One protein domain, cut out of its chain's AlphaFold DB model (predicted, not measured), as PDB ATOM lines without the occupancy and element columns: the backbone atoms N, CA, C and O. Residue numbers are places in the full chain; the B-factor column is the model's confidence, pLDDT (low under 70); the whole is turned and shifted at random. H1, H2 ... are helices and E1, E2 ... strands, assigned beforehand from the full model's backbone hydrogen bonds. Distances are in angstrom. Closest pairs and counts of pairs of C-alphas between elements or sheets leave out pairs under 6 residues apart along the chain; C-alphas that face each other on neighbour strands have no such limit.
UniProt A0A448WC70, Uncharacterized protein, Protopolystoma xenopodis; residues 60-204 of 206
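Overview. This is residues 60 to 204 of the 206 residues of an uncharacterized protein of Protopolystoma xenopodis (UniProt A0A448WC70). A small three-stranded sheet, E1 to E3, stands at one end of the domain and a cluster of crossed helices at the other, where H4 is crossed by H1 and H2 and met near its beginning by H3. H1 lies in the middle, between this cluster and the sheet; a two-stranded ribbon, E4 and E5, packs on H4 and H1 through E5, and residues 187 to 192 of the loop between its strands stick out. The 145 printed residues have five named helices and five named strands, in the order H1 E1 H2 H3 H4 H5 E2 E3 E4 E5, with under half of the residues in them; the class is mixed, helices and strands. The sheet order is E1 - E2 - E3, and both sheets are antiparallel. The whole is compact, with a radius of gyration of the C-alphas of 15.5 A and spans of 43 by 34 by 30 A.

Along the chain. E2, residues 160 to 165, is 16.2 A long and begins at C-alpha 160, (5.045, 68.950, 176.667). Beside it are E1, residues 91 to 94, 9.9 A, and E3, residues 170 to 173, 10.2 A. H1 is residues 66 to 74, 13.4 A, starting at C-alpha 66, (10.169, 68.381, 188.340). H2 is residues 101 to 112, 19.1 A; H3 residues 115 to 121, 10.2 A; H4 residues 132 to 145, 20.2 A; H5 residues 149 to 153, 5.9 A. E4 is residues 181 to 184, 9.4 A, and E5 residues 200 to 203, 10.3 A, ending at C-alpha 203, (20.339, 75.434, 177.148).

Arrangement. E1 and E2 are antiparallel, with N 92 and O 162 2.8 A apart. The hairpin E2 and E3 has N 163 and O 172 at 2.9 A. H1 is not on this sheet; its closest C-alpha pair with E1 is Arg 69 and Ile 94, 7.2 A. H1 touches H4, about perpendicular at 88 degrees, closest at the C-alphas of Leu 67 and Thr 139, 5.9 A. H2 touches H4 at a steep tilt of 53 degrees, opposite ways, closest at the C-alphas of Glu 111 and Arg 137, 3.9 A. H3 only just touches H4, with 3 pairs of C-alphas within 8 A, the closest those of Leu 118 and Tyr 133, 6.6 A, and H4 does so with residues 133 to 136 alone. H5 touches no helix. The C-alphas of Cys 145 and Leu 202, the closest of H4 and E5, are 6.4 A apart. In the hairpin E4 and E5, N 182 and O 202 are 2.8 A apart. Every O i to N i+4 pair is within hydrogen-bond range in H4 and H5, but 2 of 5 in H1, 4 of 8 in H2 and 1 of 3 in H3; O i to N i+3 pairs are within range in 6 of 6 in H1 and 4 of 4 in H3.

Size, cuts and confidence. The two C-alphas farthest apart, those of Arg 88 and Ile 116, are 45.0 A apart. The printed part has no cut. The links H1 to E1 and E4 to E5 are long. The mean pLDDT of the printed part is 78.5, and residues 76 to 79, 98 to 102, 168 and 175 to 204 are under 70.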
ATOM      1  N   PRO A  60      14.070  61.730 191.923       72.50
ATOM      2  CA  PRO A  60      13.954  60.978 190.668       72.50
ATOM      3  C   PRO A  60      12.564  60.365 190.447       72.50
ATOM      4  O   PRO A  60      12.085  60.271 189.321       72.50
ATOM      5  N   ALA A  61      11.865  60.005 191.528       78.50
ATOM      6  CA  ALA A  61      10.533  59.409 191.464       78.50
ATOM      7  C   ALA A  61       9.408  60.443 191.262       78.50
ATOM      8  O   ALA A  61       8.249  60.068 191.081       78.50
ATOM      9  N   ARG A  62       9.711  61.753 191.259       83.62
ATOM     10  CA  ARG A  62       8.702  62.824 191.123       83.62
ATOM     11  C   ARG A  62       8.282  63.097 189.672       83.62
ATOM     12  O   ARG A  62       7.437  63.967 189.418       83.62
ATOM     13  N   GLY A  63       8.806  62.320 188.726       83.88
ATOM     14  CA  GLY A  63       8.479  62.386 187.305       83.88
ATOM     15  C   GLY A  63       9.257  63.474 186.554       83.88
ATOM     16  O   GLY A  63      10.092  64.168 187.134       83.88
ATOM     17  N   PRO A  64       8.975  63.651 185.255       86.25
ATOM     18  CA  PRO A  64       9.826  64.429 184.370       86.25
ATOM     19  C   PRO A  64       9.724  65.924 184.672       86.25
ATOM     20  O   PRO A  64       8.643  66.431 185.000       86.25
ATOM     21  N   LEU A  65      10.851  66.625 184.507       86.75
ATOM     22  CA  LEU A  65      10.961  68.084 184.601       86.75
ATOM     23  C   LEU A  65      10.345  68.639 185.895       86.75
ATOM     24  O   LEU A  65       9.527  69.564 185.877       86.75
ATOM     25  N   PHE A  66      10.706  68.035 187.027       87.31
ATOM     26  CA  PHE A  66      10.169  68.381 188.340       87.31
ATOM     27  C   PHE A  66      10.276  69.884 188.653       87.31
ATOM     28  O   PHE A  66       9.269  70.492 189.020       87.31
ATOM     29  N   LEU A  67      11.440  70.515 188.465       87.44
ATOM     30  CA  LEU A  67      11.629  71.946 188.745       87.44
ATOM     31  C   LEU A  67      10.769  72.818 187.833       87.44
ATOM     32  O   LEU A  67      10.150  73.773 188.302       87.44
ATOM     33  N   LEU A  68      10.663  72.455 186.550       87.06
ATOM     34  CA  LEU A  68       9.781  73.142 185.610       87.06
ATOM     35  C   LEU A  68       8.347  73.120 186.146       87.06
ATOM     36  O   LEU A  68       7.743  74.167 186.353       87.06
ATOM     37  N   ARG A  69       7.817  71.937 186.459       88.69
ATOM     38  CA  ARG A  69       6.444  71.787 186.960       88.69
ATOM     39  C   ARG A  69       6.208  72.540 188.266       88.69
ATOM     40  O   ARG A  69       5.163  73.169 188.405       88.69
ATOM     41  N   ASN A  70       7.161  72.501 189.196       87.62
ATOM     42  CA  ASN A  70       7.036  73.189 190.483       87.62
ATOM     43  C   ASN A  70       7.115  74.706 190.347       87.62
ATOM     44  O   ASN A  70       6.407  75.417 191.056       87.62
ATOM     45  N   SER A  71       7.890  75.215 189.388       88.00
ATOM     46  CA  SER A  71       7.990  76.656 189.158       88.00
ATOM     47  C   SER A  71       6.650  77.317 188.819       88.00
ATOM     48  O   SER A  71       6.460  78.496 189.102       88.00
ATOM     49  N   ARG A  72       5.675  76.548 188.306       87.38
ATOM     50  CA  ARG A  72       4.296  77.006 188.078       87.38
ATOM     51  C   ARG A  72       3.655  77.623 189.327       87.38
ATOM     52  O   ARG A  72       2.847  78.536 189.188       87.38
ATOM     53  N   PHE A  73       4.006  77.142 190.518       85.75
ATOM     54  CA  PHE A  73       3.448  77.614 191.789       85.75
ATOM     55  C   PHE A  73       4.163  78.850 192.354       85.75
ATOM     56  O   PHE A  73       3.679  79.445 193.310       85.75
ATOM     57  N   LEU A  74       5.289  79.266 191.763       85.50
ATOM     58  CA  LEU A  74       6.008  80.478 192.174       85.50
ATOM     59  C   LEU A  74       5.427  81.756 191.553       85.50
ATOM     60  O   LEU A  74       5.741  82.862 191.994       85.50
ATOM     61  N   PHE A  75       4.570  81.628 190.538       77.50
ATOM     62  CA  PHE A  75       3.903  82.777 189.937       77.50
ATOM     63  C   PHE A  75       2.797  83.298 190.860       77.50
ATOM     64  O   PHE A  75       1.966  82.540 191.348       77.50
ATOM     65  N   ARG A  76       2.738  84.622 191.045       64.50
ATOM     66  CA  ARG A  76       1.768  85.314 191.920       64.50
ATOM     67  C   ARG A  76       0.326  85.332 191.392       64.50
ATOM     68  O   ARG A  76      -0.488  86.136 191.843       64.50
ATOM     69  N   THR A  77      -0.006  84.477 190.431       64.00
ATOM     70  CA  THR A  77      -1.365  84.336 189.903       64.00
ATOM     71  C   THR A  77      -2.042  83.117 190.520       64.00
ATOM     72  O   THR A  77      -1.360  82.139 190.833       64.00
ATOM     73  N   PRO A  78      -3.375  83.143 190.731       60.62
ATOM     74  CA  PRO A  78      -4.081  82.017 191.327       60.62
ATOM     75  C   PRO A  78      -3.829  80.762 190.494       60.62
ATOM     76  O   PRO A  78      -4.313  80.622 189.366       60.62
ATOM     77  N   THR A  79      -3.023  79.854 191.043       64.44
ATOM     78  CA  THR A  79      -2.665  78.629 190.348       64.44
ATOM     79  C   THR A  79      -3.888  77.727 190.339       64.44
ATOM     80  O   THR A  79      -4.356  77.266 191.377       64.44
ATOM     81  N   ARG A  80      -4.440  77.481 189.151       74.19
ATOM     82  CA  ARG A  80      -5.501  76.487 188.986       74.19
ATOM     83  C   ARG A  80      -4.900  75.089 189.081       74.19
ATOM     84  O   ARG A  80      -3.849  74.839 188.482       74.19
ATOM     85  N   LEU A  81      -5.593  74.193 189.782       81.94
ATOM     86  CA  LEU A  81      -5.331  72.757 189.704       81.94
ATOM     87  C   LEU A  81      -5.439  72.319 188.239       81.94
ATOM     88  O   LEU A  81      -6.385  72.692 187.543       81.94
ATOM     89  N   VAL A  82      -4.453  71.559 187.771       85.50
ATOM     90  CA  VAL A  82      -4.395  71.057 186.395       85.50
ATOM     91  C   VAL A  82      -4.275  69.545 186.394       85.50
ATOM     92  O   VAL A  82      -3.520  68.979 187.182       85.50
ATOM     93  N   SER A  83      -5.005  68.893 185.487       88.81
ATOM     94  CA  SER A  83      -4.756  67.486 185.183       88.81
ATOM     95  C   SER A  83      -3.447  67.370 184.407       88.81
ATOM     96  O   SER A  83      -3.227  68.108 183.447       88.81
ATOM     97  N   VAL A  84      -2.585  66.452 184.837       91.38
ATOM     98  CA  VAL A  84      -1.251  66.224 184.256       91.38
ATOM     99  C   VAL A  84      -1.122  64.855 183.593       91.38
ATOM    100  O   VAL A  84      -0.043  64.499 183.136       91.38
ATOM    101  N   TYR A  85      -2.194  64.066 183.548       91.50
ATOM    102  CA  TYR A  85      -2.166  62.715 183.001       91.50
ATOM    103  C   TYR A  85      -3.415  62.446 182.164       91.50
ATOM    104  O   TYR A  85      -4.534  62.674 182.625       91.50
ATOM    105  N   ASP A  86      -3.217  61.960 180.939       90.69
ATOM    106  CA  ASP A  86      -4.284  61.432 180.094       90.69
ATOM    107  C   ASP A  86      -4.274  59.897 180.157       90.69
ATOM    108  O   ASP A  86      -3.424  59.261 179.520       90.69
ATOM    109  N   PRO A  87      -5.214  59.275 180.895       87.81
ATOM    110  CA  PRO A  87      -5.244  57.827 181.064       87.81
ATOM    111  C   PRO A  87      -5.610  57.076 179.781       87.81
ATOM    112  O   PRO A  87      -5.316  55.890 179.682       87.81
ATOM    113  N   ARG A  88      -6.224  57.738 178.787       88.75
ATOM    114  CA  ARG A  88      -6.596  57.093 177.514       88.75
ATOM    115  C   ARG A  88      -5.375  56.812 176.651       88.75
ATOM    116  O   ARG A  88      -5.310  55.787 175.985       88.75
ATOM    117  N   CYS A  89      -4.419  57.735 176.686       86.94
ATOM    118  CA  CYS A  89      -3.196  57.681 175.892       86.94
ATOM    119  C   CYS A  89      -1.990  57.197 176.713       86.94
ATOM    120  O   CYS A  89      -0.937  56.910 176.156       86.94
ATOM    121  N   GLY A  90      -2.111  57.157 178.044       86.94
ATOM    122  CA  GLY A  90      -0.995  56.880 178.946       86.94
ATOM    123  C   GLY A  90       0.053  57.997 178.979       86.94
ATOM    124  O   GLY A  90       1.214  57.738 179.298       86.94
ATOM    125  N   HIS A  91      -0.338  59.225 178.633       90.50
ATOM    126  CA  HIS A  91       0.574  60.356 178.487       90.50
ATOM    127  C   HIS A  91       0.574  61.257 179.717       90.50
ATOM    128  O   HIS A  91      -0.475  61.646 180.227       90.50
ATOM    129  N   PHE A  92       1.768  61.654 180.140       90.94
ATOM    130  CA  PHE A  92       1.981  62.725 181.097       90.94
ATOM    131  C   PHE A  92       2.120  64.058 180.355       90.94
ATOM    132  O   PHE A  92       2.876  64.169 179.391       90.94
ATOM    133  N   LEU A  93       1.380  65.069 180.797       91.06
ATOM    134  CA  LEU A  93       1.233  66.350 180.119       91.06
ATOM    135  C   LEU A  93       1.678  67.489 181.035       91.06
ATOM    136  O   LEU A  93       1.184  67.640 182.152       91.06
ATOM    137  N   ILE A  94       2.556  68.347 180.522       90.00
ATOM    138  CA  ILE A  94       2.863  69.641 181.135       90.00
ATOM    139  C   ILE A  94       2.280  70.710 180.221       90.00
ATOM    140  O   ILE A  94       2.790  70.956 179.129       90.00
ATOM    141  N   ALA A  95       1.184  71.323 180.660       88.44
ATOM    142  CA  ALA A  95       0.576  72.434 179.944       88.44
ATOM    143  C   ALA A  95       1.425  73.703 180.093       88.44
ATOM    144  O   ALA A  95       1.987  73.909 181.174       88.44
ATOM    145  N   PRO A  96       1.467  74.582 179.075       87.06
ATOM    146  CA  PRO A  96       2.118  75.874 179.196       87.06
ATOM    147  C   PRO A  96       1.617  76.639 180.417       87.06
ATOM    148  O   PRO A  96       0.424  76.667 180.737       87.06
ATOM    149  N   PHE A  97       2.550  77.277 181.104       83.38
ATOM    150  CA  PHE A  97       2.273  78.203 182.186       83.38
ATOM    151  C   PHE A  97       3.293  79.323 182.098       83.38
ATOM    152  O   PHE A  97       4.470  79.067 181.893       83.38
ATOM    153  N   CYS A  98       2.837  80.560 182.196       68.88
ATOM    154  CA  CYS A  98       3.623  81.722 182.581       68.88
ATOM    155  C   CYS A  98       2.684  82.915 182.490       68.88
ATOM    156  O   CYS A  98       1.836  83.001 181.597       68.88
ATOM    157  N   THR A  99       2.870  83.845 183.404       60.09
ATOM    158  CA  THR A  99       2.232  85.148 183.379       60.09
ATOM    159  C   THR A  99       3.381  86.144 183.398       60.09
ATOM    160  O   THR A  99       4.141  86.119 184.353       60.09
ATOM    161  N   SER A 100       3.528  86.917 182.315       66.19
ATOM    162  CA  SER A 100       4.452  88.050 182.101       66.19
ATOM    163  C   SER A 100       5.973  87.858 182.312       66.19
ATOM    164  O   SER A 100       6.466  87.088 183.129       66.19
ATOM    165  N   THR A 101       6.752  88.643 181.561       65.06
ATOM    166  CA  THR A 101       8.227  88.709 181.621       65.06
ATOM    167  C   THR A 101       8.772  89.326 182.916       65.06
ATOM    168  O   THR A 101       9.923  89.091 183.270       65.06
ATOM    169  N   CYS A 102       7.974  90.105 183.654       60.72
ATOM    170  CA  CYS A 102       8.403  90.645 184.947       60.72
ATOM    171  C   CYS A 102       8.563  89.538 186.001       60.72
ATOM    172  O   CYS A 102       9.547  89.524 186.736       60.72
ATOM    173  N   HIS A 103       7.672  88.545 186.009       76.19
ATOM    174  CA  HIS A 103       7.735  87.448 186.973       76.19
ATOM    175  C   HIS A 103       8.903  86.489 186.720       76.19
ATOM    176  O   HIS A 103       9.420  85.895 187.664       76.19
ATOM    177  N   THR A 104       9.372  86.361 185.476       80.50
ATOM    178  CA  THR A 104      10.534  85.513 185.174       80.50
ATOM    179  C   THR A 104      11.829  86.060 185.776       80.50
ATOM    180  O   THR A 104      12.661  85.274 186.218       80.50
ATOM    181  N   PHE A 105      11.991  87.388 185.846       83.44
ATOM    182  CA  PHE A 105      13.162  88.008 186.476       83.44
ATOM    183  C   PHE A 105      13.145  87.837 188.000       83.44
ATOM    184  O   PHE A 105      14.159  87.468 188.593       83.44
ATOM    185  N   ASP A 106      11.977  88.021 188.626       87.12
ATOM    186  CA  ASP A 106      11.804  87.804 190.066       87.12
ATOM    187  C   ASP A 106      12.155  86.363 190.460       87.12
ATOM    188  O   ASP A 106      12.875  86.146 191.435       87.12
ATOM    189  N   ILE A 107      11.704  85.371 189.683       89.50
ATOM    190  CA  ILE A 107      12.042  83.960 189.924       89.50
ATOM    191  C   ILE A 107      13.536  83.712 189.687       89.50
ATOM    192  O   ILE A 107      14.170  83.036 190.492       89.50
ATOM    193  N   ALA A 108      14.133  84.288 188.639       90.81
ATOM    194  CA  ALA A 108      15.565  84.138 188.372       90.81
ATOM    195  C   ALA A 108      16.444  84.638 189.537       90.81
ATOM    196  O   ALA A 108      17.494  84.058 189.813       90.81
ATOM    197  N   SER A 109      15.996  85.664 190.271       92.50
ATOM    198  CA  SER A 109      16.720  86.192 191.438       92.50
ATOM    199  C   SER A 109      16.904  85.174 192.577       92.50
ATOM    200  O   SER A 109      17.829  85.317 193.379       92.50
ATOM    201  N   LEU A 110      16.087  84.111 192.619       94.00
ATOM    202  CA  LEU A 110      16.152  83.075 193.654       94.00
ATOM    203  C   LEU A 110      17.458  82.279 193.634       94.00
ATOM    204  O   LEU A 110      17.865  81.791 194.683       94.00
ATOM    205  N   GLU A 111      18.141  82.179 192.488       94.50
ATOM    206  CA  GLU A 111      19.416  81.452 192.356       94.50
ATOM    207  C   GLU A 111      20.466  81.950 193.356       94.50
ATOM    208  O   GLU A 111      21.225  81.161 193.914       94.50
ATOM    209  N   LYS A 112      20.483  83.264 193.606       94.69
ATOM    210  CA  LYS A 112      21.459  83.935 194.476       94.69
ATOM    211  C   LYS A 112      20.878  84.347 195.829       94.69
ATOM    212  O   LYS A 112      21.569  84.995 196.611       94.69
ATOM    213  N   ALA A 113      19.620  84.012 196.107       94.50
ATOM    214  CA  ALA A 113      18.962  84.415 197.340       94.50
ATOM    215  C   ALA A 113      19.531  83.659 198.551       94.50
ATOM    216  O   ALA A 113      19.782  82.445 198.518       94.50
ATOM    217  N   CYS A 114      19.716  84.387 199.654       94.38
ATOM    218  CA  CYS A 114      20.124  83.777 200.909       94.38
ATOM    219  C   CYS A 114      18.962  82.976 201.515       94.38
ATOM    220  O   CYS A 114      17.790  83.197 201.202       94.38
ATOM    221  N   GLN A 115      19.267  82.033 202.407       91.19
ATOM    222  CA  GLN A 115      18.233  81.176 202.992       91.19
ATOM    223  C   GLN A 115      17.179  81.974 203.777       91.19
ATOM    224  O   GLN A 115      16.008  81.605 203.759       91.19
ATOM    225  N   ILE A 116      17.568  83.083 204.419       93.00
ATOM    226  CA  ILE A 116      16.646  83.965 205.154       93.00
ATOM    227  C   ILE A 116      15.569  84.516 204.212       93.00
ATOM    228  O   ILE A 116      14.388  84.466 204.548       93.00
ATOM    229  N   ASP A 117      15.953  84.954 203.014       92.94
ATOM    230  CA  ASP A 117      15.003  85.440 202.012       92.94
ATOM    231  C   ASP A 117      14.134  84.312 201.460       92.94
ATOM    232  O   ASP A 117      12.943  84.508 201.214       92.94
ATOM    233  N   LEU A 118      14.704  83.118 201.278       93.75
ATOM    234  CA  LEU A 118      13.975  81.974 200.735       93.75
ATOM    235  C   LEU A 118      12.920  81.417 201.704       93.75
ATOM    236  O   LEU A 118      11.926  80.851 201.252       93.75
ATOM    237  N   ARG A 119      13.065  81.631 203.020       93.94
ATOM    238  CA  ARG A 119      12.065  81.218 204.026       93.94
ATOM    239  C   ARG A 119      10.667  81.769 203.744       93.94
ATOM    240  O   ARG A 119       9.691  81.101 204.061       93.94
ATOM    241  N   ARG A 120      10.548  82.936 203.098       92.06
ATOM    242  CA  ARG A 120       9.245  83.539 202.745       92.06
ATOM    243  C   ARG A 120       8.447  82.743 201.702       92.06
ATOM    244  O   ARG A 120       7.282  83.055 201.478       92.06
ATOM    245  N   PHE A 121       9.075  81.771 201.038       91.25
ATOM    246  CA  PHE A 121       8.429  80.884 200.067       91.25
ATOM    247  C   PHE A 121       7.883  79.598 200.696       91.25
ATOM    248  O   PHE A 121       7.263  78.805 199.994       91.25
ATOM    249  N   SER A 122       8.083  79.394 202.001       92.50
ATOM    250  CA  SER A 122       7.515  78.275 202.747       92.50
ATOM    251  C   SER A 122       6.388  78.748 203.668       92.50
ATOM    252  O   SER A 122       6.474  79.803 204.299       92.50
ATOM    253  N   THR A 123       5.335  77.940 203.781       91.75
ATOM    254  CA  THR A 123       4.289  78.126 204.796       91.75
ATOM    255  C   THR A 123       4.708  77.607 206.172       91.75
ATOM    256  O   THR A 123       4.119  77.994 207.178       91.75
ATOM    257  N   THR A 124       5.718  76.738 206.225       92.69
ATOM    258  CA  THR A 124       6.210  76.049 207.427       92.69
ATOM    259  C   THR A 124       7.745  75.938 207.401       92.69
ATOM    260  O   THR A 124       8.275  74.831 207.337       92.69
ATOM    261  N   PRO A 125       8.498  77.056 207.480       92.56
ATOM    262  CA  PRO A 125       9.926  77.079 207.124       92.56
ATOM    263  C   PRO A 125      10.837  76.166 207.952       92.56
ATOM    264  O   PRO A 125      11.899  75.769 207.477       92.56
ATOM    265  N   ASN A 126      10.433  75.848 209.185       90.31
ATOM    266  CA  ASN A 126      11.172  74.954 210.083       90.31
ATOM    267  C   ASN A 126      10.899  73.466 209.798       90.31
ATOM    268  O   ASN A 126      11.613  72.615 210.310       90.31
ATOM    269  N   GLN A 127       9.863  73.147 209.017       90.88
ATOM    270  CA  GLN A 127       9.441  71.777 208.700       90.88
ATOM    271  C   GLN A 127       9.830  71.351 207.276       90.88
ATOM    272  O   GLN A 127       9.545  70.222 206.887       90.88
ATOM    273  N   GLU A 128      10.434  72.247 206.494       90.19
ATOM    274  CA  GLU A 128      10.835  71.941 205.123       90.19
ATOM    275  C   GLU A 128      11.970  70.908 205.085       90.19
ATOM    276  O   GLU A 128      12.832  70.915 205.968       90.19
ATOM    277  N   PRO A 129      12.007  70.034 204.064       85.31
ATOM    278  CA  PRO A 129      13.115  69.107 203.883       85.31
ATOM    279  C   PRO A 129      14.405  69.853 203.519       85.31
ATOM    280  O   PRO A 129      14.360  70.928 202.918       85.31
ATOM    281  N   ASP A 130      15.559  69.241 203.801       81.12
ATOM    282  CA  ASP A 130      16.884  69.863 203.622       81.12
ATOM    283  C   ASP A 130      17.097  70.450 202.214       81.12
ATOM    284  O   ASP A 130      17.623  71.550 202.060       81.12
ATOM    285  N   HIS A 131      16.593  69.764 201.185       86.06
ATOM    286  CA  HIS A 131      16.738  70.145 199.777       86.06
ATOM    287  C   HIS A 131      15.748  71.230 199.304       86.06
ATOM    288  O   HIS A 131      15.814  71.664 198.154       86.06
ATOM    289  N   PHE A 132      14.811  71.695 200.140       90.31
ATOM    290  CA  PHE A 132      13.780  72.662 199.731       90.31
ATOM    291  C   PHE A 132      14.375  73.968 199.185       90.31
ATOM    292  O   PHE A 132      13.998  74.440 198.111       90.31
ATOM    293  N   TYR A 133      15.331  74.552 199.910       92.56
ATOM    294  CA  TYR A 133      15.934  75.828 199.526       92.56
ATOM    295  C   TYR A 133      16.844  75.694 198.301       92.56
ATOM    296  O   TYR A 133      16.921  76.620 197.492       92.56
ATOM    297  N   ASP A 134      17.473  74.537 198.120       90.81
ATOM    298  CA  ASP A 134      18.299  74.264 196.945       90.81
ATOM    299  C   ASP A 134      17.443  74.090 195.695       90.81
ATOM    300  O   ASP A 134      17.749  74.679 194.658       90.81
ATOM    301  N   LEU A 135      16.282  73.434 195.801       90.81
ATOM    302  CA  LEU A 135      15.304  73.393 194.712       90.81
ATOM    303  C   LEU A 135      14.825  74.794 194.295       90.81
ATOM    304  O   LEU A 135      14.635  75.047 193.102       90.81
ATOM    305  N   LEU A 136      14.644  75.725 195.240       93.25
ATOM    306  CA  LEU A 136      14.294  77.114 194.915       93.25
ATOM    307  C   LEU A 136      15.417  77.814 194.140       93.25
ATOM    308  O   LEU A 136      15.146  78.495 193.150       93.25
ATOM    309  N   ARG A 137      16.678  77.604 194.533       93.69
ATOM    310  CA  ARG A 137      17.838  78.155 193.814       93.69
ATOM    311  C   ARG A 137      17.987  77.556 192.423       93.69
ATOM    312  O   ARG A 137      18.175  78.298 191.461       93.69
ATOM    313  N   LEU A 138      17.835  76.237 192.295       91.38
ATOM    314  CA  LEU A 138      17.840  75.541 191.007       91.38
ATOM    315  C   LEU A 138      16.702  76.029 190.103       91.38
ATOM    316  O   LEU A 138      16.894  76.189 188.897       91.38
ATOM    317  N   THR A 139      15.540  76.343 190.680       91.25
ATOM    318  CA  THR A 139      14.443  76.987 189.948       91.25
ATOM    319  C   THR A 139      14.831  78.395 189.493       91.25
ATOM    320  O   THR A 139      14.573  78.757 188.349       91.25
ATOM    321  N   GLY A 140      15.520  79.183 190.321       92.19
ATOM    322  CA  GLY A 140      16.074  80.468 189.887       92.19
ATOM    323  C   GLY A 140      17.058  80.326 188.722       92.19
ATOM    324  O   GLY A 140      16.918  81.017 187.708       92.19
ATOM    325  N   ARG A 141      17.986  79.361 188.802       91.88
ATOM    326  CA  ARG A 141      18.938  79.054 187.720       91.88
ATOM    327  C   ARG A 141      18.215  78.692 186.428       91.88
ATOM    328  O   ARG A 141      18.578  79.196 185.367       91.88
ATOM    329  N   LEU A 142      17.173  77.865 186.521       88.75
ATOM    330  CA  LEU A 142      16.323  77.511 185.390       88.75
ATOM    331  C   LEU A 142      15.800  78.766 184.678       88.75
ATOM    332  O   LEU A 142      16.013  78.916 183.479       88.75
ATOM    333  N   PHE A 143      15.203  79.703 185.415       88.38
ATOM    334  CA  PHE A 143      14.634  80.920 184.829       88.38
ATOM    335  C   PHE A 143      15.685  81.900 184.307       88.38
ATOM    336  O   PHE A 143      15.459  82.515 183.264       88.38
ATOM    337  N   ARG A 144      16.849  82.009 184.961       89.88
ATOM    338  CA  ARG A 144      17.985  82.781 184.429       89.88
ATOM    339  C   ARG A 144      18.434  82.235 183.073       89.88
ATOM    340  O   ARG A 144      18.699  83.008 182.155       89.88
ATOM    341  N   CYS A 145      18.527  80.914 182.960       87.56
ATOM    342  CA  CYS A 145      18.968  80.224 181.753       87.56
ATOM    343  C   CYS A 145      17.928  80.219 180.631       87.56
ATOM    344  O   CYS A 145      18.282  80.030 179.471       87.56
ATOM    345  N   THR A 146      16.653  80.444 180.950       83.31
ATOM    346  CA  THR A 146      15.558  80.449 179.974       83.31
ATOM    347  C   THR A 146      14.796  81.775 180.005       83.31
ATOM    348  O   THR A 146      13.624  81.806 180.397       83.31
ATOM    349  N   PRO A 147      15.421  82.890 179.576       78.31
ATOM    350  CA  PRO A 147      14.801  84.214 179.639       78.31
ATOM    351  C   PRO A 147      13.539  84.312 178.769       78.31
ATOM    352  O   PRO A 147      12.644  85.099 179.061       78.31
ATOM    353  N   ASN A 148      13.428  83.481 177.724       80.19
ATOM    354  CA  ASN A 148      12.236  83.365 176.885       80.19
ATOM    355  C   ASN A 148      11.456  82.081 177.201       80.19
ATOM    356  O   ASN A 148      11.053  81.352 176.295       80.19
ATOM    357  N   PHE A 149      11.223  81.830 178.493       80.62
ATOM    358  CA  PHE A 149      10.642  80.608 179.056       80.62
ATOM    359  C   PHE A 149       9.535  79.958 178.207       80.62
ATOM    360  O   PHE A 149       9.667  78.804 177.807       80.62
ATOM    361  N   LEU A 150       8.469  80.700 177.873       80.19
ATOM    362  CA  LEU A 150       7.354  80.162 177.081       80.19
ATOM    363  C   LEU A 150       7.790  79.705 175.690       80.19
ATOM    364  O   LEU A 150       7.396  78.638 175.244       80.19
ATOM    365  N   ARG A 151       8.613  80.497 175.002       81.00
ATOM    366  CA  ARG A 151       9.102  80.161 173.660       81.00
ATOM    367  C   ARG A 151      10.074  78.984 173.692       81.00
ATOM    368  O   ARG A 151      10.181  78.244 172.715       81.00
ATOM    369  N   ASP A 152      10.818  78.851 174.782       79.75
ATOM    370  CA  ASP A 152      11.873  77.856 174.902       79.75
ATOM    371  C   ASP A 152      11.335  76.489 175.322       79.75
ATOM    372  O   ASP A 152      11.716  75.494 174.709       79.75
ATOM    373  N   TYR A 153      10.391  76.454 176.265       80.62
ATOM    374  CA  TYR A 153       9.768  75.224 176.760       80.62
ATOM    375  C   TYR A 153       8.455  74.851 176.084       80.62
ATOM    376  O   TYR A 153       8.136  73.674 175.977       80.62
ATOM    377  N   PHE A 154       7.678  75.830 175.631       84.56
ATOM    378  CA  PHE A 154       6.360  75.608 175.041       84.56
ATOM    379  C   PHE A 154       6.282  76.275 173.666       84.56
ATOM    380  O   PHE A 154       5.466  77.185 173.460       84.56
ATOM    381  N   PRO A 155       7.129  75.858 172.700       75.69
ATOM    382  CA  PRO A 155       7.066  76.404 171.355       75.69
ATOM    383  C   PRO A 155       5.644  76.229 170.805       75.69
ATOM    384  O   PRO A 155       5.018  75.177 170.952       75.69
ATOM    385  N   SER A 156       5.101  77.304 170.234       79.75
ATOM    386  CA  SER A 156       3.721  77.353 169.726       79.75
ATOM    387  C   SER A 156       2.619  77.145 170.782       79.75
ATOM    388  O   SER A 156       1.482  76.866 170.413       79.75
ATOM    389  N   GLY A 157       2.929  77.271 172.079       81.38
ATOM    390  CA  GLY A 157       1.944  77.165 173.163       81.38
ATOM    391  C   GLY A 157       1.355  75.763 173.341       81.38
ATOM    392  O   GLY A 157       0.227  75.630 173.811       81.38
ATOM    393  N   ARG A 158       2.081  74.714 172.938       85.81
ATOM    394  CA  ARG A 158       1.635  73.317 173.054       85.81
ATOM    395  C   ARG A 158       2.130  72.669 174.342       85.81
ATOM    396  O   ARG A 158       3.141  73.084 174.895       85.81
ATOM    397  N   ASN A 159       1.432  71.628 174.790       88.50
ATOM    398  CA  ASN A 159       1.849  70.832 175.943       88.50
ATOM    399  C   ASN A 159       3.155  70.087 175.650       88.50
ATOM    400  O   ASN A 159       3.324  69.524 174.566       88.50
ATOM    401  N   LEU A 160       4.019  69.987 176.658       89.06
ATOM    402  CA  LEU A 160       5.045  68.950 176.667       89.06
ATOM    403  C   LEU A 160       4.375  67.620 176.997       89.06
ATOM    404  O   LEU A 160       3.559  67.549 177.918       89.06
ATOM    405  N   THR A 161       4.708  66.584 176.233       89.81
ATOM    406  CA  THR A 161       4.094  65.259 176.346       89.81
ATOM    407  C   THR A 161       5.173  64.228 176.614       89.81
ATOM    408  O   THR A 161       6.198  64.213 175.933       89.81
ATOM    409  N   PHE A 162       4.930  63.380 177.607       89.94
ATOM    410  CA  PHE A 162       5.829  62.308 177.996       89.94
ATOM    411  C   PHE A 162       5.081  60.984 178.070       89.94
ATOM    412  O   PHE A 162       3.940  60.930 178.531       89.94
ATOM    413  N   GLN A 163       5.751  59.909 177.683       88.44
ATOM    414  CA  GLN A 163       5.267  58.546 177.840       88.44
ATOM    415  C   GLN A 163       6.135  57.814 178.857       88.44
ATOM    416  O   GLN A 163       7.359  57.918 178.827       88.44
ATOM    417  N   PHE A 164       5.500  57.080 179.768       84.81
ATOM    418  CA  PHE A 164       6.217  56.254 180.731       84.81
ATOM    419  C   PHE A 164       6.579  54.900 180.115       84.81
ATOM    420  O   PHE A 164       5.700  54.125 179.727       84.81
ATOM    421  N   ILE A 165       7.873  54.609 180.054       83.69
ATOM    422  CA  ILE A 165       8.430  53.350 179.576       83.69
ATOM    423  C   ILE A 165       8.563  52.402 180.765       83.69
ATOM    424  O   ILE A 165       9.456  52.536 181.601       83.69
ATOM    425  N   ARG A 166       7.643  51.434 180.856       79.31
ATOM    426  CA  ARG A 166       7.547  50.518 182.007       79.31
ATOM    427  C   ARG A 166       8.763  49.610 182.175       79.31
ATOM    428  O   ARG A 166       9.124  49.341 183.314       79.31
ATOM    429  N   SER A 167       9.362  49.139 181.076       80.19
ATOM    430  CA  SER A 167      10.514  48.218 181.097       80.19
ATOM    431  C   SER A 167      11.694  48.782 181.876       80.19
ATOM    432  O   SER A 167      12.416  48.054 182.545       80.19
ATOM    433  N   ASP A 168      11.849  50.095 181.807       68.69
ATOM    434  CA  ASP A 168      13.034  50.804 182.259       68.69
ATOM    435  C   ASP A 168      12.724  51.875 183.308       68.69
ATOM    436  O   ASP A 168      13.636  52.572 183.746       68.69
ATOM    437  N   GLN A 169      11.446  51.997 183.682       78.38
ATOM    438  CA  GLN A 169      10.909  52.876 184.717       78.38
ATOM    439  C   GLN A 169      11.247  54.365 184.543       78.38
ATOM    440  O   GLN A 169      11.545  55.059 185.511       78.38
ATOM    441  N   TYR A 170      11.154  54.886 183.316       79.50
ATOM    442  CA  TYR A 170      11.451  56.294 183.031       79.50
ATOM    443  C   TYR A 170      10.458  56.931 182.058       79.50
ATOM    444  O   TYR A 170       9.694  56.250 181.376       79.50
ATOM    445  N   PHE A 171      10.448  58.263 182.010       82.56
ATOM    446  CA  PHE A 171       9.641  59.032 181.067       82.56
ATOM    447  C   PHE A 171      10.461  59.423 179.838       82.56
ATOM    448  O   PHE A 171      11.580  59.908 179.975       82.56
ATOM    449  N   VAL A 172       9.868  59.281 178.654       84.06
ATOM    450  CA  VAL A 172      10.427  59.730 177.370       84.06
ATOM    451  C   VAL A 172       9.571  60.862 176.823       84.06
ATOM    452  O   VAL A 172       8.344  60.760 176.830       84.06
ATOM    453  N   SER A 173      10.198  61.937 176.337       85.31
ATOM    454  CA  SER A 173       9.484  62.993 175.609       85.31
ATOM    455  C   SER A 173       8.988  62.457 174.269       85.31
ATOM    456  O   SER A 173       9.776  61.969 173.466       85.31
ATOM    457  N   THR A 174       7.694  62.592 173.992       79.81
ATOM    458  CA  THR A 174       7.094  62.170 172.713       79.81
ATOM    459  C   THR A 174       6.952  63.324 171.712       79.81
ATOM    460  O   THR A 174       6.413  63.139 170.623       79.81
ATOM    461  N   GLY A 175       7.405  64.529 172.079       68.25
ATOM    462  CA  GLY A 175       7.424  65.725 171.229       68.25
ATOM    463  C   GLY A 175       8.844  66.224 170.939       68.25
ATOM    464  O   GLY A 175       9.807  65.734 171.524       68.25
ATOM    465  N   GLN A 176       8.970  67.222 170.052       54.44
ATOM    466  CA  GLN A 176      10.255  67.853 169.725       54.44
ATOM    467  C   GLN A 176      10.884  68.486 170.973       54.44
ATOM    468  O   GLN A 176      10.491  69.572 171.399       54.44
ATOM    469  N   THR A 177      11.889  67.832 171.545       53.88
ATOM    470  CA  THR A 177      12.866  68.507 172.397       53.88
ATOM    471  C   THR A 177      13.801  69.305 171.492       53.88
ATOM    472  O   THR A 177      14.236  68.832 170.440       53.88
ATOM    473  N   LYS A 178      14.093  70.558 171.858       53.66
ATOM    474  CA  LYS A 178      15.131  71.325 171.159       53.66
ATOM    475  C   LYS A 178      16.471  70.607 171.358       53.66
ATOM    476  O   LYS A 178      16.861  70.326 172.488       53.66
ATOM    477  N   THR A 179      17.188  70.347 170.269       49.59
ATOM    478  CA  THR A 179      18.585  69.894 170.305       49.59
ATOM    479  C   THR A 179      19.455  70.922 171.035       49.59
ATOM    480  O   THR A 179      19.250  72.125 170.862       49.59
ATOM    481  N   GLY A 180      20.431  70.469 171.831       51.88
ATOM    482  CA  GLY A 180      21.359  71.354 172.552       51.88
ATOM    483  C   GLY A 180      20.911  71.763 173.959       51.88
ATOM    484  O   GLY A 180      21.360  72.789 174.458       51.88
ATOM    485  N   TRP A 181      20.031  70.990 174.595       59.00
ATOM    486  CA  TRP A 181      19.682  71.168 176.005       59.00
ATOM    487  C   TRP A 181      20.348  70.091 176.866       59.00
ATOM    488  O   TRP A 181      20.397  68.928 176.472       59.00
ATOM    489  N   VAL A 182      20.858  70.481 178.034       56.00
ATOM    490  CA  VAL A 182      21.509  69.604 179.014       56.00
ATOM    491  C   VAL A 182      20.604  69.450 180.228       56.00
ATOM    492  O   VAL A 182      19.919  70.380 180.651       56.00
ATOM    493  N   ALA A 183      20.598  68.258 180.804       62.31
ATOM    494  CA  ALA A 183      19.880  67.981 182.027       62.31
ATOM    495  C   ALA A 183      20.443  68.722 183.241       62.31
ATOM    496  O   ALA A 183      21.628  68.606 183.555       62.31
ATOM    497  N   LEU A 184      19.564  69.384 183.990       60.88
ATOM    498  CA  LEU A 184      19.853  69.809 185.353       60.88
ATOM    499  C   LEU A 184      19.582  68.630 186.298       60.88
ATOM    500  O   LEU A 184      18.476  68.088 186.318       60.88
ATOM    501  N   SER A 185      20.594  68.230 187.062       61.38
ATOM    502  CA  SER A 185      20.546  67.145 188.054       61.38
ATOM    503  C   SER A 185      21.057  67.639 189.399       61.38
ATOM    504  O   SER A 185      21.858  68.568 189.414       61.38
ATOM    505  N   ASP A 186      20.715  66.941 190.475       49.09
ATOM    506  CA  ASP A 186      21.127  67.235 191.861       49.09
ATOM    507  C   ASP A 186      22.619  66.917 192.188       49.09
ATOM    508  O   ASP A 186      22.994  66.859 193.346       49.09
ATOM    509  N   GLU A 187      23.468  66.754 191.159       47.25
ATOM    510  CA  GLU A 187      24.919  66.420 191.152       47.25
ATOM    511  C   GLU A 187      25.392  64.959 191.410       47.25
ATOM    512  O   GLU A 187      24.735  64.151 192.051       47.25
ATOM    513  N   ALA A 188      26.578  64.671 190.826       35.34
ATOM    514  CA  ALA A 188      27.529  63.554 191.008       35.34
ATOM    515  C   ALA A 188      27.192  62.118 190.528       35.34
ATOM    516  O   ALA A 188      27.295  61.179 191.299       35.34
ATOM    517  N   ASP A 189      26.879  61.924 189.241       38.03
ATOM    518  CA  ASP A 189      27.464  60.820 188.444       38.03
ATOM    519  C   ASP A 189      26.942  60.872 187.003       38.03
ATOM    520  O   ASP A 189      25.736  60.934 186.741       38.03
ATOM    521  N   SER A 190      27.868  60.916 186.048       40.44
ATOM    522  CA  SER A 190      27.613  61.153 184.621       40.44
ATOM    523  C   SER A 190      27.491  59.870 183.791       40.44
ATOM    524  O   SER A 190      27.275  59.953 182.584       40.44
ATOM    525  N   ALA A 191      27.607  58.688 184.402       36.19
ATOM    526  CA  ALA A 191      27.888  57.459 183.656       36.19
ATOM    527  C   ALA A 191      26.681  56.552 183.336       36.19
ATOM    528  O   ALA A 191      26.863  55.560 182.635       36.19
ATOM    529  N   SER A 192      25.453  56.847 183.783       40.66
ATOM    530  CA  SER A 192      24.317  55.920 183.565       40.66
ATOM    531  C   SER A 192      22.933  56.565 183.419       40.66
ATOM    532  O   SER A 192      21.914  55.893 183.582       40.66
ATOM    533  N   ARG A 193      22.858  57.859 183.092       48.41
ATOM    534  CA  ARG A 193      21.579  58.587 183.097       48.41
ATOM    535  C   ARG A 193      20.686  58.179 181.926       48.41
ATOM    536  O   ARG A 193      20.967  58.515 180.776       48.41
ATOM    537  N   LYS A 194      19.575  57.500 182.229       48.69
ATOM    538  CA  LYS A 194      18.436  57.357 181.309       48.69
ATOM    539  C   LYS A 194      17.731  58.714 181.188       48.69
ATOM    540  O   LYS A 194      17.705  59.485 182.144       48.69
ATOM    541  N   GLU A 195      17.123  59.005 180.039       46.12
ATOM    542  CA  GLU A 195      16.524  60.312 179.688       46.12
ATOM    543  C   GLU A 195      15.410  60.843 180.636       46.12
ATOM    544  O   GLU A 195      14.852  61.912 180.393       46.12
ATOM    545  N   GLY A 196      15.074  60.137 181.723       46.19
ATOM    546  CA  GLY A 196      13.970  60.466 182.630       46.19
ATOM    547  C   GLY A 196      14.344  60.961 184.032       46.19
ATOM    548  O   GLY A 196      13.432  61.224 184.810       46.19
ATOM    549  N   GLU A 197      15.627  61.111 184.374       54.53
ATOM    550  CA  GLU A 197      16.075  61.498 185.733       54.53
ATOM    551  C   GLU A 197      16.279  63.014 185.925       54.53
ATOM    552  O   GLU A 197      16.853  63.474 186.912       54.53
ATOM    553  N   PHE A 198      15.845  63.825 184.961       62.84
ATOM    554  CA  PHE A 198      16.217  65.236 184.909       62.84
ATOM    555  C   PHE A 198      15.261  66.132 185.705       62.84
ATOM    556  O   PHE A 198      14.043  66.126 185.495       62.84
ATOM    557  N   LEU A 199      15.827  66.975 186.573       61.84
ATOM    558  CA  LEU A 199      15.081  67.970 187.345       61.84
ATOM    559  C   LEU A 199      14.525  69.078 186.435       61.84
ATOM    560  O   LEU A 199      13.409  69.554 186.644       61.84
ATOM    561  N   ALA A 200      15.288  69.465 185.411       61.22
ATOM    562  CA  ALA A 200      14.894  70.352 184.316       61.22
ATOM    563  C   ALA A 200      15.830  70.156 183.111       61.22
ATOM    564  O   ALA A 200      16.822  69.434 183.202       61.22
ATOM    565  N   LEU A 201      15.543  70.836 182.001       67.81
ATOM    566  CA  LEU A 201      16.464  70.962 180.871       67.81
ATOM    567  C   LEU A 201      16.992  72.405 180.829       67.81
ATOM    568  O   LEU A 201      16.236  73.351 181.002       67.81
ATOM    569  N   LEU A 202      18.272  72.625 180.568       69.31
ATOM    570  CA  LEU A 202      18.838  73.965 180.360       69.31
ATOM    571  C   LEU A 202      19.456  74.065 178.967       69.31
ATOM    572  O   LEU A 202      19.912  73.047 178.455       69.31
ATOM    573  N   PRO A 203      19.520  75.252 178.343       64.44
ATOM    574  CA  PRO A 203      20.339  75.434 177.148       64.44
ATOM    575  C   PRO A 203      21.800  75.066 177.444       64.44
ATOM    576  O   PRO A 203      22.294  75.366 178.527       64.44
ATOM    577  N   SER A 204      22.510  74.464 176.487       65.06
ATOM    578  CA  SER A 204      23.916  74.040 176.641       65.06
ATOM    579  C   SER A 204      24.915  75.174 176.891       65.06
ATOM    580  O   SER A 204      26.054  74.919 177.261       65.06
TER     581      SER A 204